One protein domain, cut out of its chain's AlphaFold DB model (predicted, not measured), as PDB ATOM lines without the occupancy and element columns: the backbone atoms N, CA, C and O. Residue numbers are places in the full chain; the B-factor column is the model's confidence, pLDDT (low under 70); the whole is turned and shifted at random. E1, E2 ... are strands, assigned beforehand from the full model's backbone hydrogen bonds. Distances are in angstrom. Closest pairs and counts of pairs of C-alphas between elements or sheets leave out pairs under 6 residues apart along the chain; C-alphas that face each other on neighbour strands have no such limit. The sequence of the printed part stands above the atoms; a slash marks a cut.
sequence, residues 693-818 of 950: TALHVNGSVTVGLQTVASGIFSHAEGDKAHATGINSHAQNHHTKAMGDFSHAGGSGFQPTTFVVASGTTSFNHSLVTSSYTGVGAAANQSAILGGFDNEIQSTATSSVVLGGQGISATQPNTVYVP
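This is residues 693 to 818 of the 950 residues of an uncharacterized protein of Flavobacteriales bacterium (UniProt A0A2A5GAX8). With little regular structure, the chain winds in stacked turns, a solenoid with E2 to E5 and E7 to E10 side by side along one wall; E6 and the folded-back ends of E3 and E4 lie opposite, and E1 extends beyond E2. Of 126 printed residues, 50 are in ten named strands, E1 to E10 in order: all strand, a mixed branched sheet without E1, compact, radius of gyration of the C-alphas 14.1 A, spans 47 by 29 by 23 A.

E1 is residues 695 to 697, from C-alpha 695 at (77.809, 109.539, 115.613). E2 is 701 to 705; E3, 715 to 723, bends by 159 degrees at 718; E4, 729 to 737, by 161 degrees at 734. E5 is 743 to 747, 13.4 A; E6 755 to 757; E7 763 to 767, 13.7 A; E8 783 to 785; E9 799 to 802; E10 814 to 817, ending at (49.945, 94.485, 92.186).

E1 and E2 meet only through their link. E2 and E3 are parallel (N 703 to O 716, 2.9 A), as are E4 and E6 (N 757 to O 736, 2.9 A). E7 and E8 form an antiparallel hairpin (N 763 to O 785, 3.0 A).

The printed part has no cut. E7 to E8, E8 to E9 and E9 to E10 are long links. Mean pLDDT of the printed part is 70.5; residues 786 to 818 are among those under 70.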
ATOM      1  N   THR A 693      75.384 115.169 115.357       57.66
ATOM      2  CA  THR A 693      74.750 114.203 116.274       57.66
ATOM      3  C   THR A 693      75.757 113.139 116.726       57.66
ATOM      4  O   THR A 693      76.820 113.010 116.119       57.66
ATOM      5  N   ALA A 694      75.451 112.394 117.798       58.16
ATOM      6  CA  ALA A 694      76.424 111.621 118.590       58.16
ATOM      7  C   ALA A 694      77.370 110.687 117.789       58.16
ATOM      8  O   ALA A 694      78.499 110.462 118.222       58.16
ATOM      9  N   LEU A 695      76.960 110.207 116.606       66.19
ATOM     10  CA  LEU A 695      77.809 109.539 115.613       66.19
ATOM     11  C   LEU A 695      77.366 109.965 114.202       66.19
ATOM     12  O   LEU A 695      76.247 109.659 113.795       66.19
ATOM     13  N   HIS A 696      78.230 110.654 113.454       57.66
ATOM     14  CA  HIS A 696      77.951 111.122 112.093       57.66
ATOM     15  C   HIS A 696      79.041 110.609 111.138       57.66
ATOM     16  O   HIS A 696      80.175 111.087 111.140       57.66
ATOM     17  N   VAL A 697      78.711 109.602 110.329       65.50
ATOM     18  CA  VAL A 697      79.626 109.016 109.335       65.50
ATOM     19  C   VAL A 697      79.266 109.554 107.953       65.50
ATOM     20  O   VAL A 697      78.110 109.456 107.551       65.50
ATOM     21  N   ASN A 698      80.232 110.121 107.226       58.53
ATOM     22  CA  ASN A 698      80.017 110.583 105.851       58.53
ATOM     23  C   ASN A 698      80.518 109.540 104.858       58.53
ATOM     24  O   ASN A 698      81.670 109.566 104.429       58.53
ATOM     25  N   GLY A 699      79.644 108.588 104.547       66.44
ATOM     26  CA  GLY A 699      79.934 107.453 103.680       66.44
ATOM     27  C   GLY A 699      79.367 106.162 104.252       66.44
ATOM     28  O   GLY A 699      78.435 106.185 105.054       66.44
ATOM     29  N   SER A 700      79.900 105.032 103.799       61.66
ATOM     30  CA  SER A 700      79.285 103.730 104.038       61.66
ATOM     31  C   SER A 700      79.644 103.148 105.406       61.66
ATOM     32  O   SER A 700      80.795 103.216 105.839       61.66
ATOM     33  N   VAL A 701      78.665 102.555 106.092       67.00
ATOM     34  CA  VAL A 701      78.834 101.989 107.444       67.00
ATOM     35  C   VAL A 701      78.685 100.470 107.382       67.00
ATOM     36  O   VAL A 701      77.670  99.969 106.904       67.00
ATOM     37  N   THR A 702      79.695  99.739 107.865       63.31
ATOM     38  CA  THR A 702      79.654  98.276 108.031       63.31
ATOM     39  C   THR A 702      79.706  97.912 109.509       63.31
ATOM     40  O   THR A 702      80.598  98.359 110.229       63.31
ATOM     41  N   VAL A 703      78.760  97.098 109.975       71.94
ATOM     42  CA  VAL A 703      78.724  96.605 111.360       71.94
ATOM     43  C   VAL A 703      78.475  95.097 111.349       71.94
ATOM     44  O   VAL A 703      77.506  94.633 110.765       71.94
ATOM     45  N   GLY A 704      79.353  94.301 111.963       72.44
ATOM     46  CA  GLY A 704      79.220  92.835 112.028       72.44
ATOM     47  C   GLY A 704      80.296  92.054 111.256       72.44
ATOM     48  O   GLY A 704      81.376  92.577 110.991       72.44
ATOM     49  N   LEU A 705      80.057  90.768 110.970       72.56
ATOM     50  CA  LEU A 705      81.059  89.837 110.425       72.56
ATOM     51  C   LEU A 705      80.938  89.723 108.896       72.56
ATOM     52  O   LEU A 705      79.874  89.417 108.372       72.56
ATOM     53  N   GLN A 706      82.038  89.949 108.169       80.19
ATOM     54  CA  GLN A 706      82.089  89.861 106.695       80.19
ATOM     55  C   GLN A 706      81.019  90.703 105.961       80.19
ATOM     56  O   GLN A 706      80.600  90.344 104.864       80.19
ATOM     57  N   THR A 707      80.568  91.817 106.545       83.06
ATOM     58  CA  THR A 707      79.639  92.748 105.889       83.06
ATOM     59  C   THR A 707      80.384  93.693 104.941       83.06
ATOM     60  O   THR A 707      81.554  94.012 105.149       83.06
ATOM     61  N   VAL A 708      79.723  94.128 103.865       81.81
ATOM     62  CA  VAL A 708      80.310  94.998 102.829       81.81
ATOM     63  C   VAL A 708      79.317  96.094 102.468       81.81
ATOM     64  O   VAL A 708      78.303  95.826 101.835       81.81
ATOM     65  N   ALA A 709      79.616  97.339 102.821       86.00
ATOM     66  CA  ALA A 709      78.875  98.511 102.375       86.00
ATOM     67  C   ALA A 709      79.755  99.267 101.369       86.00
ATOM     68  O   ALA A 709      80.652 100.007 101.761       86.00
ATOM     69  N   SER A 710      79.575  98.991 100.075       83.38
ATOM     70  CA  SER A 710      80.441  99.514  99.002       83.38
ATOM     71  C   SER A 710      79.749 100.496  98.058       83.38
ATOM     72  O   SER A 710      80.409 101.083  97.206       83.38
ATOM     73  N   GLY A 711      78.432 100.658  98.170       78.25
ATOM     74  CA  GLY A 711      77.711 101.717  97.473       78.25
ATOM     75  C   GLY A 711      77.884 103.057  98.185       78.25
ATOM     76  O   GLY A 711      78.096 103.102  99.395       78.25
ATOM     77  N   ILE A 712      77.809 104.165  97.449       77.19
ATOM     78  CA  ILE A 712      77.949 105.510  98.030       77.19
ATOM     79  C   ILE A 712      76.799 105.736  99.026       77.19
ATOM     80  O   ILE A 712      75.642 105.580  98.648       77.19
ATOM     81  N   PHE A 713      77.121 106.065 100.286       81.31
ATOM     82  CA  PHE A 713      76.176 106.189 101.416       81.31
ATOM     83  C   PHE A 713      75.403 104.903 101.767       81.31
ATOM     84  O   PHE A 713      74.301 104.967 102.311       81.31
ATOM     85  N   SER A 714      75.951 103.727 101.451       81.38
ATOM     86  CA  SER A 714      75.298 102.457 101.774       81.38
ATOM     87  C   SER A 714      75.557 102.000 103.216       81.38
ATOM     88  O   SER A 714      76.532 102.390 103.857       81.38
ATOM     89  N   HIS A 715      74.688 101.151 103.754       83.25
ATOM     90  CA  HIS A 715      74.808 100.631 105.115       83.25
ATOM     91  C   HIS A 715      74.650  99.111 105.120       83.25
ATOM     92  O   HIS A 715      73.685  98.596 104.560       83.25
ATOM     93  N   ALA A 716      75.578  98.385 105.746       87.25
ATOM     94  CA  ALA A 716      75.494  96.935 105.884       87.25
ATOM     95  C   ALA A 716      75.699  96.474 107.336       87.25
ATOM     96  O   ALA A 716      76.767  96.696 107.908       87.25
ATOM     97  N   GLU A 717      74.717  95.778 107.910       87.25
ATOM     98  CA  GLU A 717      74.746  95.297 109.297       87.25
ATOM     99  C   GLU A 717      74.457  93.784 109.408       87.25
ATOM    100  O   GLU A 717      73.542  93.276 108.770       87.25
ATOM    101  N   GLY A 718      75.211  93.038 110.226       85.25
ATOM    102  CA  GLY A 718      74.966  91.612 110.516       85.25
ATOM    103  C   GLY A 718      76.084  90.649 110.082       85.25
ATOM    104  O   GLY A 718      77.252  90.905 110.352       85.25
ATOM    105  N   ASP A 719      75.753  89.505 109.472       83.56
ATOM    106  CA  ASP A 719      76.722  88.487 109.009       83.56
ATOM    107  C   ASP A 719      76.592  88.264 107.496       83.56
ATOM    108  O   ASP A 719      75.540  87.845 107.010       83.56
ATOM    109  N   LYS A 720      77.652  88.561 106.733       85.62
ATOM    110  CA  LYS A 720      77.659  88.555 105.254       85.62
ATOM    111  C   LYS A 720      76.504  89.353 104.623       85.62
ATOM    112  O   LYS A 720      75.895  88.924 103.642       85.62
ATOM    113  N   ALA A 721      76.187  90.516 105.184       87.25
ATOM    114  CA  ALA A 721      75.288  91.496 104.577       87.25
ATOM    115  C   ALA A 721      76.072  92.404 103.611       87.25
ATOM    116  O   ALA A 721      77.078  92.994 104.008       87.25
ATOM    117  N   HIS A 722      75.645  92.523 102.350       89.62
ATOM    118  CA  HIS A 722      76.305  93.363 101.344       89.62
ATOM    119  C   HIS A 722      75.370  94.443 100.776       89.62
ATOM    120  O   HIS A 722      74.428  94.143 100.046       89.62
ATOM    121  N   ALA A 723      75.658  95.711 101.047       88.94
ATOM    122  CA  ALA A 723      74.960  96.867 100.494       88.94
ATOM    123  C   ALA A 723      75.833  97.537  99.422       88.94
ATOM    124  O   ALA A 723      76.735  98.322  99.731       88.94
ATOM    125  N   THR A 724      75.613  97.179  98.154       85.69
ATOM    126  CA  THR A 724      76.491  97.571  97.036       85.69
ATOM    127  C   THR A 724      75.904  98.643  96.115       85.69
ATOM    128  O   THR A 724      76.658  99.220  95.340       85.69
ATOM    129  N   GLY A 725      74.597  98.914  96.185       78.62
ATOM    130  CA  GLY A 725      73.945 100.024  95.475       78.62
ATOM    131  C   GLY A 725      74.089 101.369  96.199       78.62
ATOM    132  O   GLY A 725      74.342 101.419  97.404       78.62
ATOM    133  N   ILE A 726      73.931 102.484  95.484       79.62
ATOM    134  CA  ILE A 726      73.991 103.837  96.066       79.62
ATOM    135  C   ILE A 726      72.826 104.013  97.048       79.62
ATOM    136  O   ILE A 726      71.701 103.662  96.720       79.62
ATOM    137  N   ASN A 727      73.063 104.548  98.251       81.94
ATOM    138  CA  ASN A 727      72.075 104.661  99.339       81.94
ATOM    139  C   ASN A 727      71.385 103.331  99.712       81.94
ATOM    140  O   ASN A 727      70.252 103.345 100.197       81.94
ATOM    141  N   SER A 728      72.008 102.177  99.449       82.25
ATOM    142  CA  SER A 728      71.385 100.884  99.746       82.25
ATOM    143  C   SER A 728      71.622 100.430 101.188       82.25
ATOM    144  O   SER A 728      72.592 100.831 101.834       82.25
ATOM    145  N   HIS A 729      70.738  99.580 101.708       87.50
ATOM    146  CA  HIS A 729      70.815  99.071 103.075       87.50
ATOM    147  C   HIS A 729      70.662  97.546 103.107       87.50
ATOM    148  O   HIS A 729      69.647  97.019 102.661       87.50
ATOM    149  N   ALA A 730      71.646  96.821 103.640       89.50
ATOM    150  CA  ALA A 730      71.590  95.369 103.811       89.50
ATOM    151  C   ALA A 730      71.720  95.002 105.291       89.50
ATOM    152  O   ALA A 730      72.687  95.398 105.931       89.50
ATOM    153  N   GLN A 731      70.789  94.224 105.838       88.12
ATOM    154  CA  GLN A 731      70.807  93.858 107.258       88.12
ATOM    155  C   GLN A 731      70.634  92.352 107.499       88.12
ATOM    156  O   GLN A 731      70.116  91.640 106.632       88.12
ATOM    157  N   ASN A 732      71.013  91.884 108.694       89.19
ATOM    158  CA  ASN A 732      70.898  90.508 109.204       89.19
ATOM    159  C   ASN A 732      71.877  89.494 108.550       89.19
ATOM    160  O   ASN A 732      73.067  89.780 108.461       89.19
ATOM    161  N   HIS A 733      71.454  88.272 108.193       84.44
ATOM    162  CA  HIS A 733      72.361  87.166 107.816       84.44
ATOM    163  C   HIS A 733      72.227  86.804 106.325       84.44
ATOM    164  O   HIS A 733      71.144  86.433 105.883       84.44
ATOM    165  N   HIS A 734      73.319  86.855 105.551       87.25
ATOM    166  CA  HIS A 734      73.369  86.579 104.100       87.25
ATOM    167  C   HIS A 734      72.342  87.389 103.282       87.25
ATOM    168  O   HIS A 734      71.411  86.841 102.690       87.25
ATOM    169  N   THR A 735      72.522  88.706 103.202       86.44
ATOM    170  CA  THR A 735      71.643  89.609 102.431       86.44
ATOM    171  C   THR A 735      72.441  90.465 101.441       86.44
ATOM    172  O   THR A 735      73.621  90.732 101.662       86.44
ATOM    173  N   LYS A 736      71.842  90.856 100.305       86.69
ATOM    174  CA  LYS A 736      72.451  91.737  99.291       86.69
ATOM    175  C   LYS A 736      71.479  92.814  98.796       86.69
ATOM    176  O   LYS A 736      70.532  92.505  98.079       86.69
ATOM    177  N   ALA A 737      71.759  94.076  99.100       85.69
ATOM    178  CA  ALA A 737      71.048  95.236  98.559       85.69
ATOM    179  C   ALA A 737      71.856  95.832  97.393       85.69
ATOM    180  O   ALA A 737      72.801  96.604  97.601       85.69
ATOM    181  N   MET A 738      71.532  95.398  96.172       79.88
ATOM    182  CA  MET A 738      72.312  95.662  94.957       79.88
ATOM    183  C   MET A 738      71.764  96.806  94.096       79.88
ATOM    184  O   MET A 738      72.535  97.379  93.334       79.88
ATOM    185  N   GLY A 739      70.477  97.145  94.208       72.06
ATOM    186  CA  GLY A 739      69.904  98.303  93.514       72.06
ATOM    187  C   GLY A 739      70.150  99.621  94.256       72.06
ATOM    188  O   GLY A 739      70.337  99.631  95.476       72.06
ATOM    189  N   ASP A 740      70.108 100.749  93.550       73.94
ATOM    190  CA  ASP A 740      70.194 102.066  94.192       73.94
ATOM    191  C   ASP A 740      68.948 102.321  95.054       73.94
ATOM    192  O   ASP A 740      67.830 102.010  94.647       73.94
ATOM    193  N   PHE A 741      69.121 102.866  96.258       76.81
ATOM    194  CA  PHE A 741      68.078 103.081  97.270       76.81
ATOM    195  C   PHE A 741      67.365 101.793  97.726       76.81
ATOM    196  O   PHE A 741      66.262 101.856  98.268       76.81
ATOM    197  N   SER A 742      67.951 100.618  97.472       77.19
ATOM    198  CA  SER A 742      67.339  99.333  97.823       77.19
ATOM    199  C   SER A 742      67.567  98.944  99.286       77.19
ATOM    200  O   SER A 742      68.551  99.348  99.905       77.19
ATOM    201  N   HIS A 743      66.682  98.110  99.831       85.31
ATOM    202  CA  HIS A 743      66.816  97.536 101.168       85.31
ATOM    203  C   HIS A 743      66.656  96.011 101.124       85.31
ATOM    204  O   HIS A 743      65.630  95.509 100.667       85.31
ATOM    205  N   ALA A 744      67.648  95.272 101.624       86.19
ATOM    206  CA  ALA A 744      67.609  93.816 101.745       86.19
ATOM    207  C   ALA A 744      67.758  93.388 103.210       86.19
ATOM    208  O   ALA A 744      68.728  93.755 103.872       86.19
ATOM    209  N   GLY A 745      66.845  92.564 103.719       84.69
ATOM    210  CA  GLY A 745      66.903  92.082 105.098       84.69
ATOM    211  C   GLY A 745      66.359  90.668 105.288       84.69
ATOM    212  O   GLY A 745      65.728  90.089 104.407       84.69
ATOM    213  N   GLY A 746      66.633  90.095 106.459       80.94
ATOM    214  CA  GLY A 746      66.170  88.760 106.848       80.94
ATOM    215  C   GLY A 746      67.305  87.737 106.936       80.94
ATOM    216  O   GLY A 746      68.406  88.083 107.351       80.94
ATOM    217  N   SER A 747      67.063  86.464 106.627       82.00
ATOM    218  CA  SER A 747      68.083  85.417 106.809       82.00
ATOM    219  C   SER A 747      68.177  84.496 105.601       82.00
ATOM    220  O   SER A 747      67.280  83.687 105.374       82.00
ATOM    221  N   GLY A 748      69.286  84.584 104.866       75.62
ATOM    222  CA  GLY A 748      69.675  83.646 103.813       75.62
ATOM    223  C   GLY A 748      70.136  82.284 104.356       75.62
ATOM    224  O   GLY A 748      70.484  82.153 105.535       75.62
ATOM    225  N   PHE A 749      70.163  81.269 103.487       76.75
ATOM    226  CA  PHE A 749      70.591  79.902 103.811       76.75
ATOM    227  C   PHE A 749      72.076  79.672 103.460       76.75
ATOM    228  O   PHE A 749      72.510  79.906 102.325       76.75
ATOM    229  N   GLN A 750      72.870  79.196 104.424       73.38
ATOM    230  CA  GLN A 750      74.308  78.942 104.242       73.38
ATOM    231  C   GLN A 750      74.587  77.786 103.254       73.38
ATOM    232  O   GLN A 750      73.812  76.833 103.210       73.38
ATOM    233  N   PRO A 751      75.705  77.813 102.491       59.56
ATOM    234  CA  PRO A 751      76.792  78.796 102.547       59.56
ATOM    235  C   PRO A 751      76.772  79.858 101.426       59.56
ATOM    236  O   PRO A 751      77.672  80.697 101.396       59.56
ATOM    237  N   THR A 752      75.804  79.841 100.499       66.44
ATOM    238  CA  THR A 752      75.858  80.671  99.270       66.44
ATOM    239  C   THR A 752      74.575  81.417  98.904       66.44
ATOM    240  O   THR A 752      74.595  82.176  97.936       66.44
ATOM    241  N   THR A 753      73.467  81.229  99.624       74.56
ATOM    242  CA  THR A 753      72.171  81.813  99.236       74.56
ATOM    243  C   THR A 753      71.945  83.138  99.958       74.56
ATOM    244  O   THR A 753      71.972  83.169 101.186       74.56
ATOM    245  N   PHE A 754      71.699  84.216  99.207       76.69
ATOM    246  CA  PHE A 754      71.452  85.554  99.757       76.69
ATOM    247  C   PHE A 754      70.004  86.000  99.526       76.69
ATOM    248  O   PHE A 754      69.423  85.679  98.493       76.69
ATOM    249  N   VAL A 755      69.451  86.801 100.439       79.75
ATOM    250  CA  VAL A 755      68.240  87.595 100.160       79.75
ATOM    251  C   VAL A 755      68.650  88.809  99.332       79.75
ATOM    252  O   VAL A 755      69.441  89.616  99.815       79.75
ATOM    253  N   VAL A 756      68.166  88.933  98.092       79.44
ATOM    254  CA  VAL A 756      68.647  89.952  97.141       79.44
ATOM    255  C   VAL A 756      67.561  90.978  96.805       79.44
ATOM    256  O   VAL A 756      66.467  90.607  96.387       79.44
ATOM    257  N   ALA A 757      67.888  92.267  96.935       76.12
ATOM    258  CA  ALA A 757      67.107  93.395  96.420       76.12
ATOM    259  C   ALA A 757      67.890  94.059  95.271       76.12
ATOM    260  O   ALA A 757      68.877  94.759  95.506       76.12
ATOM    261  N   SER A 758      67.529  93.770  94.019       67.38
ATOM    262  CA  SER A 758      68.337  94.108  92.830       67.38
ATOM    263  C   SER A 758      67.879  95.352  92.060       67.38
ATOM    264  O   SER A 758      68.632  95.847  91.226       67.38
ATOM    265  N   GLY A 759      66.677  95.876  92.314       57.53
ATOM    266  CA  GLY A 759      66.132  97.030  91.585       57.53
ATOM    267  C   GLY A 759      66.233  98.360  92.332       57.53
ATOM    268  O   GLY A 759      66.371  98.392  93.557       57.53
ATOM    269  N   THR A 760      66.112  99.470  91.606       59.62
ATOM    270  CA  THR A 760      66.076 100.820  92.186       59.62
ATOM    271  C   THR A 760      64.886 100.966  93.142       59.62
ATOM    272  O   THR A 760      63.767 100.604  92.783       59.62
ATOM    273  N   THR A 761      65.109 101.463  94.364       64.06
ATOM    274  CA  THR A 761      64.131 101.553  95.475       64.06
ATOM    275  C   THR A 761      63.511 100.221  95.916       64.06
ATOM    276  O   THR A 761      62.531 100.212  96.657       64.06
ATOM    277  N   SER A 762      64.059  99.083  95.469       68.50
ATOM    278  CA  SER A 762      63.478  97.777  95.792       68.50
ATOM    279  C   SER A 762      63.658  97.425  97.268       68.50
ATOM    280  O   SER A 762      64.732  97.615  97.838       68.50
ATOM    281  N   PHE A 763      62.615  96.884  97.890       78.56
ATOM    282  CA  PHE A 763      62.662  96.362  99.256       78.56
ATOM    283  C   PHE A 763      62.434  94.853  99.224       78.56
ATOM    284  O   PHE A 763      61.445  94.411  98.643       78.56
ATOM    285  N   ASN A 764      63.315  94.071  99.850       75.56
ATOM    286  CA  ASN A 764      63.154  92.628 100.019       75.56
ATOM    287  C   ASN A 764      63.525  92.217 101.452       75.56
ATOM    288  O   ASN A 764      64.691  92.294 101.841       75.56
ATOM    289  N   HIS A 765      62.541  91.771 102.236       80.50
ATOM    290  CA  HIS A 765      62.775  91.230 103.574       80.50
ATOM    291  C   HIS A 765      62.196  89.817 103.704       80.50
ATOM    292  O   HIS A 765      60.975  89.644 103.754       80.50
ATOM    293  N   SER A 766      63.073  88.811 103.783       72.06
ATOM    294  CA  SER A 766      62.697  87.395 103.665       72.06
ATOM    295  C   SER A 766      63.512  86.466 104.564       72.06
ATOM    296  O   SER A 766      64.704  86.660 104.794       72.06
ATOM    297  N   LEU A 767      62.884  85.385 105.019       71.06
ATOM    298  CA  LEU A 767      63.583  84.210 105.541       71.06
ATOM    299  C   LEU A 767      63.756  83.209 104.391       71.06
ATOM    300  O   LEU A 767      62.797  82.937 103.684       71.06
ATOM    301  N   VAL A 768      64.951  82.656 104.195       68.12
ATOM    302  CA  VAL A 768      65.228  81.614 103.195       68.12
ATOM    303  C   VAL A 768      65.714  80.367 103.927       68.12
ATOM    304  O   VAL A 768      66.725  80.404 104.624       68.12
ATOM    305  N   THR A 769      64.979  79.262 103.804       64.88
ATOM    306  CA  THR A 769      65.198  78.036 104.598       64.88
ATOM    307  C   THR A 769      65.791  76.868 103.800       64.88
ATOM    308  O   THR A 769      66.030  75.805 104.371       64.88
ATOM    309  N   SER A 770      66.062  77.053 102.505       64.94
ATOM    310  CA  SER A 770      66.657  76.063 101.595       64.94
ATOM    311  C   SER A 770      67.602  76.729 100.581       64.94
ATOM    312  O   SER A 770      67.555  77.940 100.371       64.94
ATOM    313  N   SER A 771      68.491  75.950  99.955       68.56
ATOM    314  CA  SER A 771      69.438  76.450  98.945       68.56
ATOM    315  C   SER A 771      68.730  76.973  97.685       68.56
ATOM    316  O   SER A 771      67.924  76.250  97.099       68.56
ATOM    317  N   TYR A 772      69.076  78.185  97.230       60.72
ATOM    318  CA  TYR A 772      68.483  78.835  96.050       60.72
ATOM    319  C   TYR A 772      69.519  79.653  95.255       60.72
ATOM    320  O   TYR A 772      70.482  80.170  95.820       60.72
ATOM    321  N   THR A 773      69.345  79.751  93.931       57.78
ATOM    322  CA  THR A 773      70.306  80.390  93.006       57.78
ATOM    323  C   THR A 773      69.734  81.558  92.192       57.78
ATOM    324  O   THR A 773      70.448  82.080  91.340       57.78
ATOM    325  N   GLY A 774      68.478  81.962  92.409       59.59
ATOM    326  CA  GLY A 774      67.857  83.099  91.710       59.59
ATOM    327  C   GLY A 774      67.729  84.363  92.575       59.59
ATOM    328  O   GLY A 774      68.268  84.434  93.682       59.59
ATOM    329  N   VAL A 775      67.029  85.379  92.063       56.38
ATOM    330  CA  VAL A 775      66.864  86.706  92.685       56.38
ATOM    331  C   VAL A 775      65.401  86.849  93.146       56.38
ATOM    332  O   VAL A 775      64.555  87.303  92.395       56.38
ATOM    333  N   GLY A 776      65.051  86.400  94.359       60.06
ATOM    334  CA  GLY A 776      63.642  86.361  94.797       60.06
ATOM    335  C   GLY A 776      63.402  85.777  96.198       60.06
ATOM    336  O   GLY A 776      64.344  85.367  96.877       60.06
ATOM    337  N   ALA A 777      62.141  85.766  96.652       55.53
ATOM    338  CA  ALA A 777      61.732  85.303  97.985       55.53
ATOM    339  C   ALA A 777      61.432  83.791  98.007       55.53
ATOM    340  O   ALA A 777      60.461  83.322  97.415       55.53
ATOM    341  N   ALA A 778      62.233  83.018  98.748       53.41
ATOM    342  CA  ALA A 778      62.152  81.552  98.770       53.41
ATOM    343  C   ALA A 778      61.476  80.933 100.024       53.41
ATOM    344  O   ALA A 778      61.438  79.708 100.140       53.41
ATOM    345  N   ALA A 779      60.905  81.720 100.954       54.19
ATOM    346  CA  ALA A 779      60.073  81.186 102.052       54.19
ATOM    347  C   ALA A 779      58.946  82.136 102.533       54.19
ATOM    348  O   ALA A 779      58.727  83.218 101.981       54.19
ATOM    349  N   ASN A 780      58.187  81.674 103.539       53.22
ATOM    350  CA  ASN A 780      56.946  82.276 104.050       53.22
ATOM    351  C   ASN A 780      57.104  83.726 104.557       53.22
ATOM    352  O   ASN A 780      58.164  84.082 105.062       53.22
ATOM    353  N   GLN A 781      56.019  84.513 104.514       57.69
ATOM    354  CA  GLN A 781      55.922  85.871 105.094       57.69
ATOM    355  C   GLN A 781      56.900  86.900 104.501       57.69
ATOM    356  O   GLN A 781      57.436  87.752 105.209       57.69
ATOM    357  N   SER A 782      57.134  86.826 103.193       59.47
ATOM    358  CA  SER A 782      58.036  87.744 102.493       59.47
ATOM    359  C   SER A 782      57.281  88.935 101.892       59.47
ATOM    360  O   SER A 782      56.223  88.751 101.289       59.47
ATOM    361  N   ALA A 783      57.833  90.147 102.011       68.62
ATOM    362  CA  ALA A 783      57.280  91.360 101.402       68.62
ATOM    363  C   ALA A 783      58.288  91.982 100.428       68.62
ATOM    364  O   ALA A 783      59.401  92.329 100.832       68.62
ATOM    365  N   ILE A 784      57.882  92.119  99.162       68.81
ATOM    366  CA  ILE A 784      58.672  92.757  98.104       68.81
ATOM    367  C   ILE A 784      57.931  93.998  97.591       68.81
ATOM    368  O   ILE A 784      56.765  93.911  97.202       68.81
ATOM    369  N   LEU A 785      58.607  95.149  97.565       70.31
ATOM    370  CA  LEU A 785      58.135  96.361  96.884       70.31
ATOM    371  C   LEU A 785      59.089  96.690  95.724       70.31
ATOM    372  O   LEU A 785      60.254  96.996  95.974       70.31
ATOM    373  N   GLY A 786      58.610  96.637  94.475       63.44
ATOM    374  CA  GLY A 786      59.395  96.953  93.267       63.44
ATOM    375  C   GLY A 786      60.476  95.920  92.875       63.44
ATOM    376  O   GLY A 786      60.583  94.847  93.459       63.44
ATOM    377  N   GLY A 787      61.295  96.232  91.857       61.50
ATOM    378  CA  GLY A 787      62.433  95.398  91.407       61.50
ATOM    379  C   GLY A 787      62.246  94.628  90.087       61.50
ATOM    380  O   GLY A 787      61.194  94.735  89.458       61.50
ATOM    381  N   PHE A 788      63.278  93.880  89.664       58.31
ATOM    382  CA  PHE A 788      63.299  93.027  88.458       58.31
ATOM    383  C   PHE A 788      63.518  91.544  88.827       58.31
ATOM    384  O   PHE A 788      64.260  91.263  89.767       58.31
ATOM    385  N   ASP A 789      62.917  90.626  88.061       60.38
ATOM    386  CA  ASP A 789      63.090  89.158  88.124       60.38
ATOM    387  C   ASP A 789      62.703  88.491  89.459       60.38
ATOM    388  O   ASP A 789      63.311  87.510  89.878       60.38
ATOM    389  N   ASN A 790      61.661  88.999  90.124       64.25
ATOM    390  CA  ASN A 790      61.212  88.486  91.421       64.25
ATOM    391  C   ASN A 790      60.507  87.109  91.304       64.25
ATOM    392  O   ASN A 790      59.380  87.009  90.811       64.25
ATOM    393  N   GLU A 791      61.122  86.047  91.833       65.19
ATOM    394  CA  GLU A 791      60.540  84.692  91.896       65.19
ATOM    395  C   GLU A 791      60.012  84.350  93.309       65.19
ATOM    396  O   GLU A 791      60.719  84.560  94.298       65.19
ATOM    397  N   ILE A 792      58.791  83.795  93.417       64.12
ATOM    398  CA  ILE A 792      58.256  83.201  94.662       64.12
ATOM    399  C   ILE A 792      58.169  81.681  94.506       64.12
ATOM    400  O   ILE A 792      57.387  81.176  93.698       64.12
ATOM    401  N   GLN A 793      58.942  80.943  95.306       57.78
ATOM    402  CA  GLN A 793      59.007  79.483  95.215       57.78
ATOM    403  C   GLN A 793      57.756  78.769  95.741       57.78
ATOM    404  O   GLN A 793      57.012  79.272  96.583       57.78
ATOM    405  N   SER A 794      57.578  77.521  95.298       59.19
ATOM    406  CA  SER A 794      56.434  76.675  95.648       59.19
ATOM    407  C   SER A 794      56.298  76.360  97.146       59.19
ATOM    408  O   SER A 794      55.244  75.903  97.574       59.19
ATOM    409  N   THR A 795      57.323  76.600  97.960       54.38
ATOM    410  CA  THR A 795      57.308  76.351  99.410       54.38
ATOM    411  C   THR A 795      56.998  77.591 100.250       54.38
ATOM    412  O   THR A 795      56.930  77.479 101.472       54.38
ATOM    413  N   ALA A 796      56.806  78.761  99.630       57.81
ATOM    414  CA  ALA A 796      56.527  80.023 100.309       57.81
ATOM    415  C   ALA A 796      55.013  80.310 100.401       57.81
ATOM    416  O   ALA A 796      54.287  80.225  99.415       57.81
ATOM    417  N   THR A 797      54.533  80.693 101.585       58.19
ATOM    418  CA  THR A 797      53.131  81.028 101.892       58.19
ATOM    419  C   THR A 797      53.028  82.407 102.555       58.19
ATOM    420  O   THR A 797      53.931  82.820 103.285       58.19
ATOM    421  N   SER A 798      51.928  83.133 102.312       61.03
ATOM    422  CA  SER A 798      51.667  84.473 102.878       61.03
ATOM    423  C   SER A 798      52.693  85.547 102.482       61.03
ATOM    424  O   SER A 798      53.120  86.333 103.324       61.03
ATOM    425  N   SER A 799      53.077  85.587 101.205       61.94
ATOM    426  CA  SER A 799      54.030  86.569 100.665       61.94
ATOM    427  C   SER A 799      53.345  87.548  99.694       61.94
ATOM    428  O   SER A 799      52.370  87.187  99.031       61.94
ATOM    429  N   VAL A 800      53.828  88.792  99.607       69.38
ATOM    430  CA  VAL A 800      53.222  89.872  98.798       69.38
ATOM    431  C   VAL A 800      54.262  90.592  97.939       69.38
ATOM    432  O   VAL A 800      55.364  90.872  98.410       69.38
ATOM    433  N   VAL A 801      53.894  90.912  96.691       68.81
ATOM    434  CA  VAL A 801      54.690  91.751  95.779       68.81
ATOM    435  C   VAL A 801      53.860  92.952  95.328       68.81
ATOM    436  O   VAL A 801      52.811  92.791  94.700       68.81
ATOM    437  N   LEU A 802      54.330  94.161  95.635       69.38
ATOM    438  CA  LEU A 802      53.694  95.426  95.255       69.38
ATOM    439  C   LEU A 802      54.647  96.205  94.325       69.38
ATOM    440  O   LEU A 802      55.640  96.771  94.771       69.38
ATOM    441  N   GLY A 803      54.363  96.215  93.022       63.62
ATOM    442  CA  GLY A 803      55.174  96.826  91.958       63.62
ATOM    443  C   GLY A 803      56.312  95.937  91.418       63.62
ATOM    444  O   GLY A 803      56.673  94.944  92.045       63.62
ATOM    445  N   GLY A 804      56.905  96.300  90.269       63.78
ATOM    446  CA  GLY A 804      58.103  95.652  89.684       63.78
ATOM    447  C   GLY A 804      57.886  94.955  88.324       63.78
ATOM    448  O   GLY A 804      56.776  94.945  87.798       63.78
ATOM    449  N   GLN A 805      58.945  94.374  87.736       57.59
ATOM    450  CA  GLN A 805      58.908  93.619  86.464       57.59
ATOM    451  C   GLN A 805      59.511  92.202  86.598       57.59
ATOM    452  O   GLN A 805      60.347  91.963  87.462       57.59
ATOM    453  N   GLY A 806      59.100  91.252  85.744       60.78
ATOM    454  CA  GLY A 806      59.675  89.890  85.700       60.78
ATOM    455  C   GLY A 806      59.211  88.930  86.809       60.78
ATOM    456  O   GLY A 806      60.009  88.154  87.318       60.78
ATOM    457  N   ILE A 807      57.937  88.979  87.217       63.19
ATOM    458  CA  ILE A 807      57.424  88.185  88.352       63.19
ATOM    459  C   ILE A 807      56.928  86.803  87.913       63.19
ATOM    460  O   ILE A 807      56.059  86.703  87.046       63.19
ATOM    461  N   SER A 808      57.423  85.744  88.564       61.75
ATOM    462  CA  SER A 808      56.909  84.372  88.418       61.75
ATOM    463  C   SER A 808      56.479  83.810  89.781       61.75
ATOM    464  O   SER A 808      57.271  83.761  90.725       61.75
ATOM    465  N   ALA A 809      55.203  83.425  89.901       59.50
ATOM    466  CA  ALA A 809      54.608  82.869  91.117       59.50
ATOM    467  C   ALA A 809      53.665  81.714  90.752       59.50
ATOM    468  O   ALA A 809      52.788  81.872  89.904       59.50
ATOM    469  N   THR A 810      53.831  80.552  91.386       58.16
ATOM    470  CA  THR A 810      53.067  79.333  91.050       58.16
ATOM    471  C   THR A 810      52.243  78.769  92.218       58.16
ATOM    472  O   THR A 810      51.913  77.587  92.196       58.16
ATOM    473  N   GLN A 811      51.904  79.566  93.245       57.72
ATOM    474  CA  GLN A 811      51.191  79.096  94.452       57.72
ATOM    475  C   GLN A 811      49.925  79.910  94.804       57.72
ATOM    476  O   GLN A 811      49.856  81.100  94.502       57.72
ATOM    477  N   PRO A 812      48.927  79.306  95.485       54.06
ATOM    478  CA  PRO A 812      47.808  80.018  96.109       54.06
ATOM    479  C   PRO A 812      48.238  80.814  97.361       54.06
ATOM    480  O   PRO A 812      49.110  80.374  98.105       54.06
ATOM    481  N   ASN A 813      47.554  81.932  97.649       52.09
ATOM    482  CA  ASN A 813      47.784  82.862  98.779       52.09
ATOM    483  C   ASN A 813      48.993  83.815  98.661       52.09
ATOM    484  O   ASN A 813      49.653  84.132  99.654       52.09
ATOM    485  N   THR A 814      49.215  84.338  97.456       56.66
ATOM    486  CA  THR A 814      50.107  85.473  97.159       56.66
ATOM    487  C   THR A 814      49.320  86.623  96.519       56.66
ATOM    488  O   THR A 814      48.462  86.375  95.671       56.66
ATOM    489  N   VAL A 815      49.606  87.875  96.901       60.28
ATOM    490  CA  VAL A 815      49.000  89.088  96.303       60.28
ATOM    491  C   VAL A 815      50.040  89.804  95.441       60.28
ATOM    492  O   VAL A 815      51.145  90.074  95.908       60.28
ATOM    493  N   TYR A 816      49.677  90.103  94.189       64.75
ATOM    494  CA  TYR A 816      50.518  90.802  93.214       64.75
ATOM    495  C   TYR A 816      49.805  92.049  92.671       64.75
ATOM    496  O   TYR A 816      48.686  91.940  92.167       64.75
ATOM    497  N   VAL A 817      50.452  93.219  92.754       65.00
ATOM    498  CA  VAL A 817      49.945  94.485  92.186       65.00
ATOM    499  C   VAL A 817      51.035  95.140  91.324       65.00
ATOM    500  O   VAL A 817      51.945  95.733  91.887       65.00
ATOM    501  N   PRO A 818      50.981  95.066  89.982       57.09
ATOM    502  CA  PRO A 818      52.084  95.506  89.118       57.09
ATOM    503  C   PRO A 818      52.432  97.010  89.150       57.09
ATOM    504  O   PRO A 818      53.591  97.337  88.925       57.09
TER     505      PRO A 818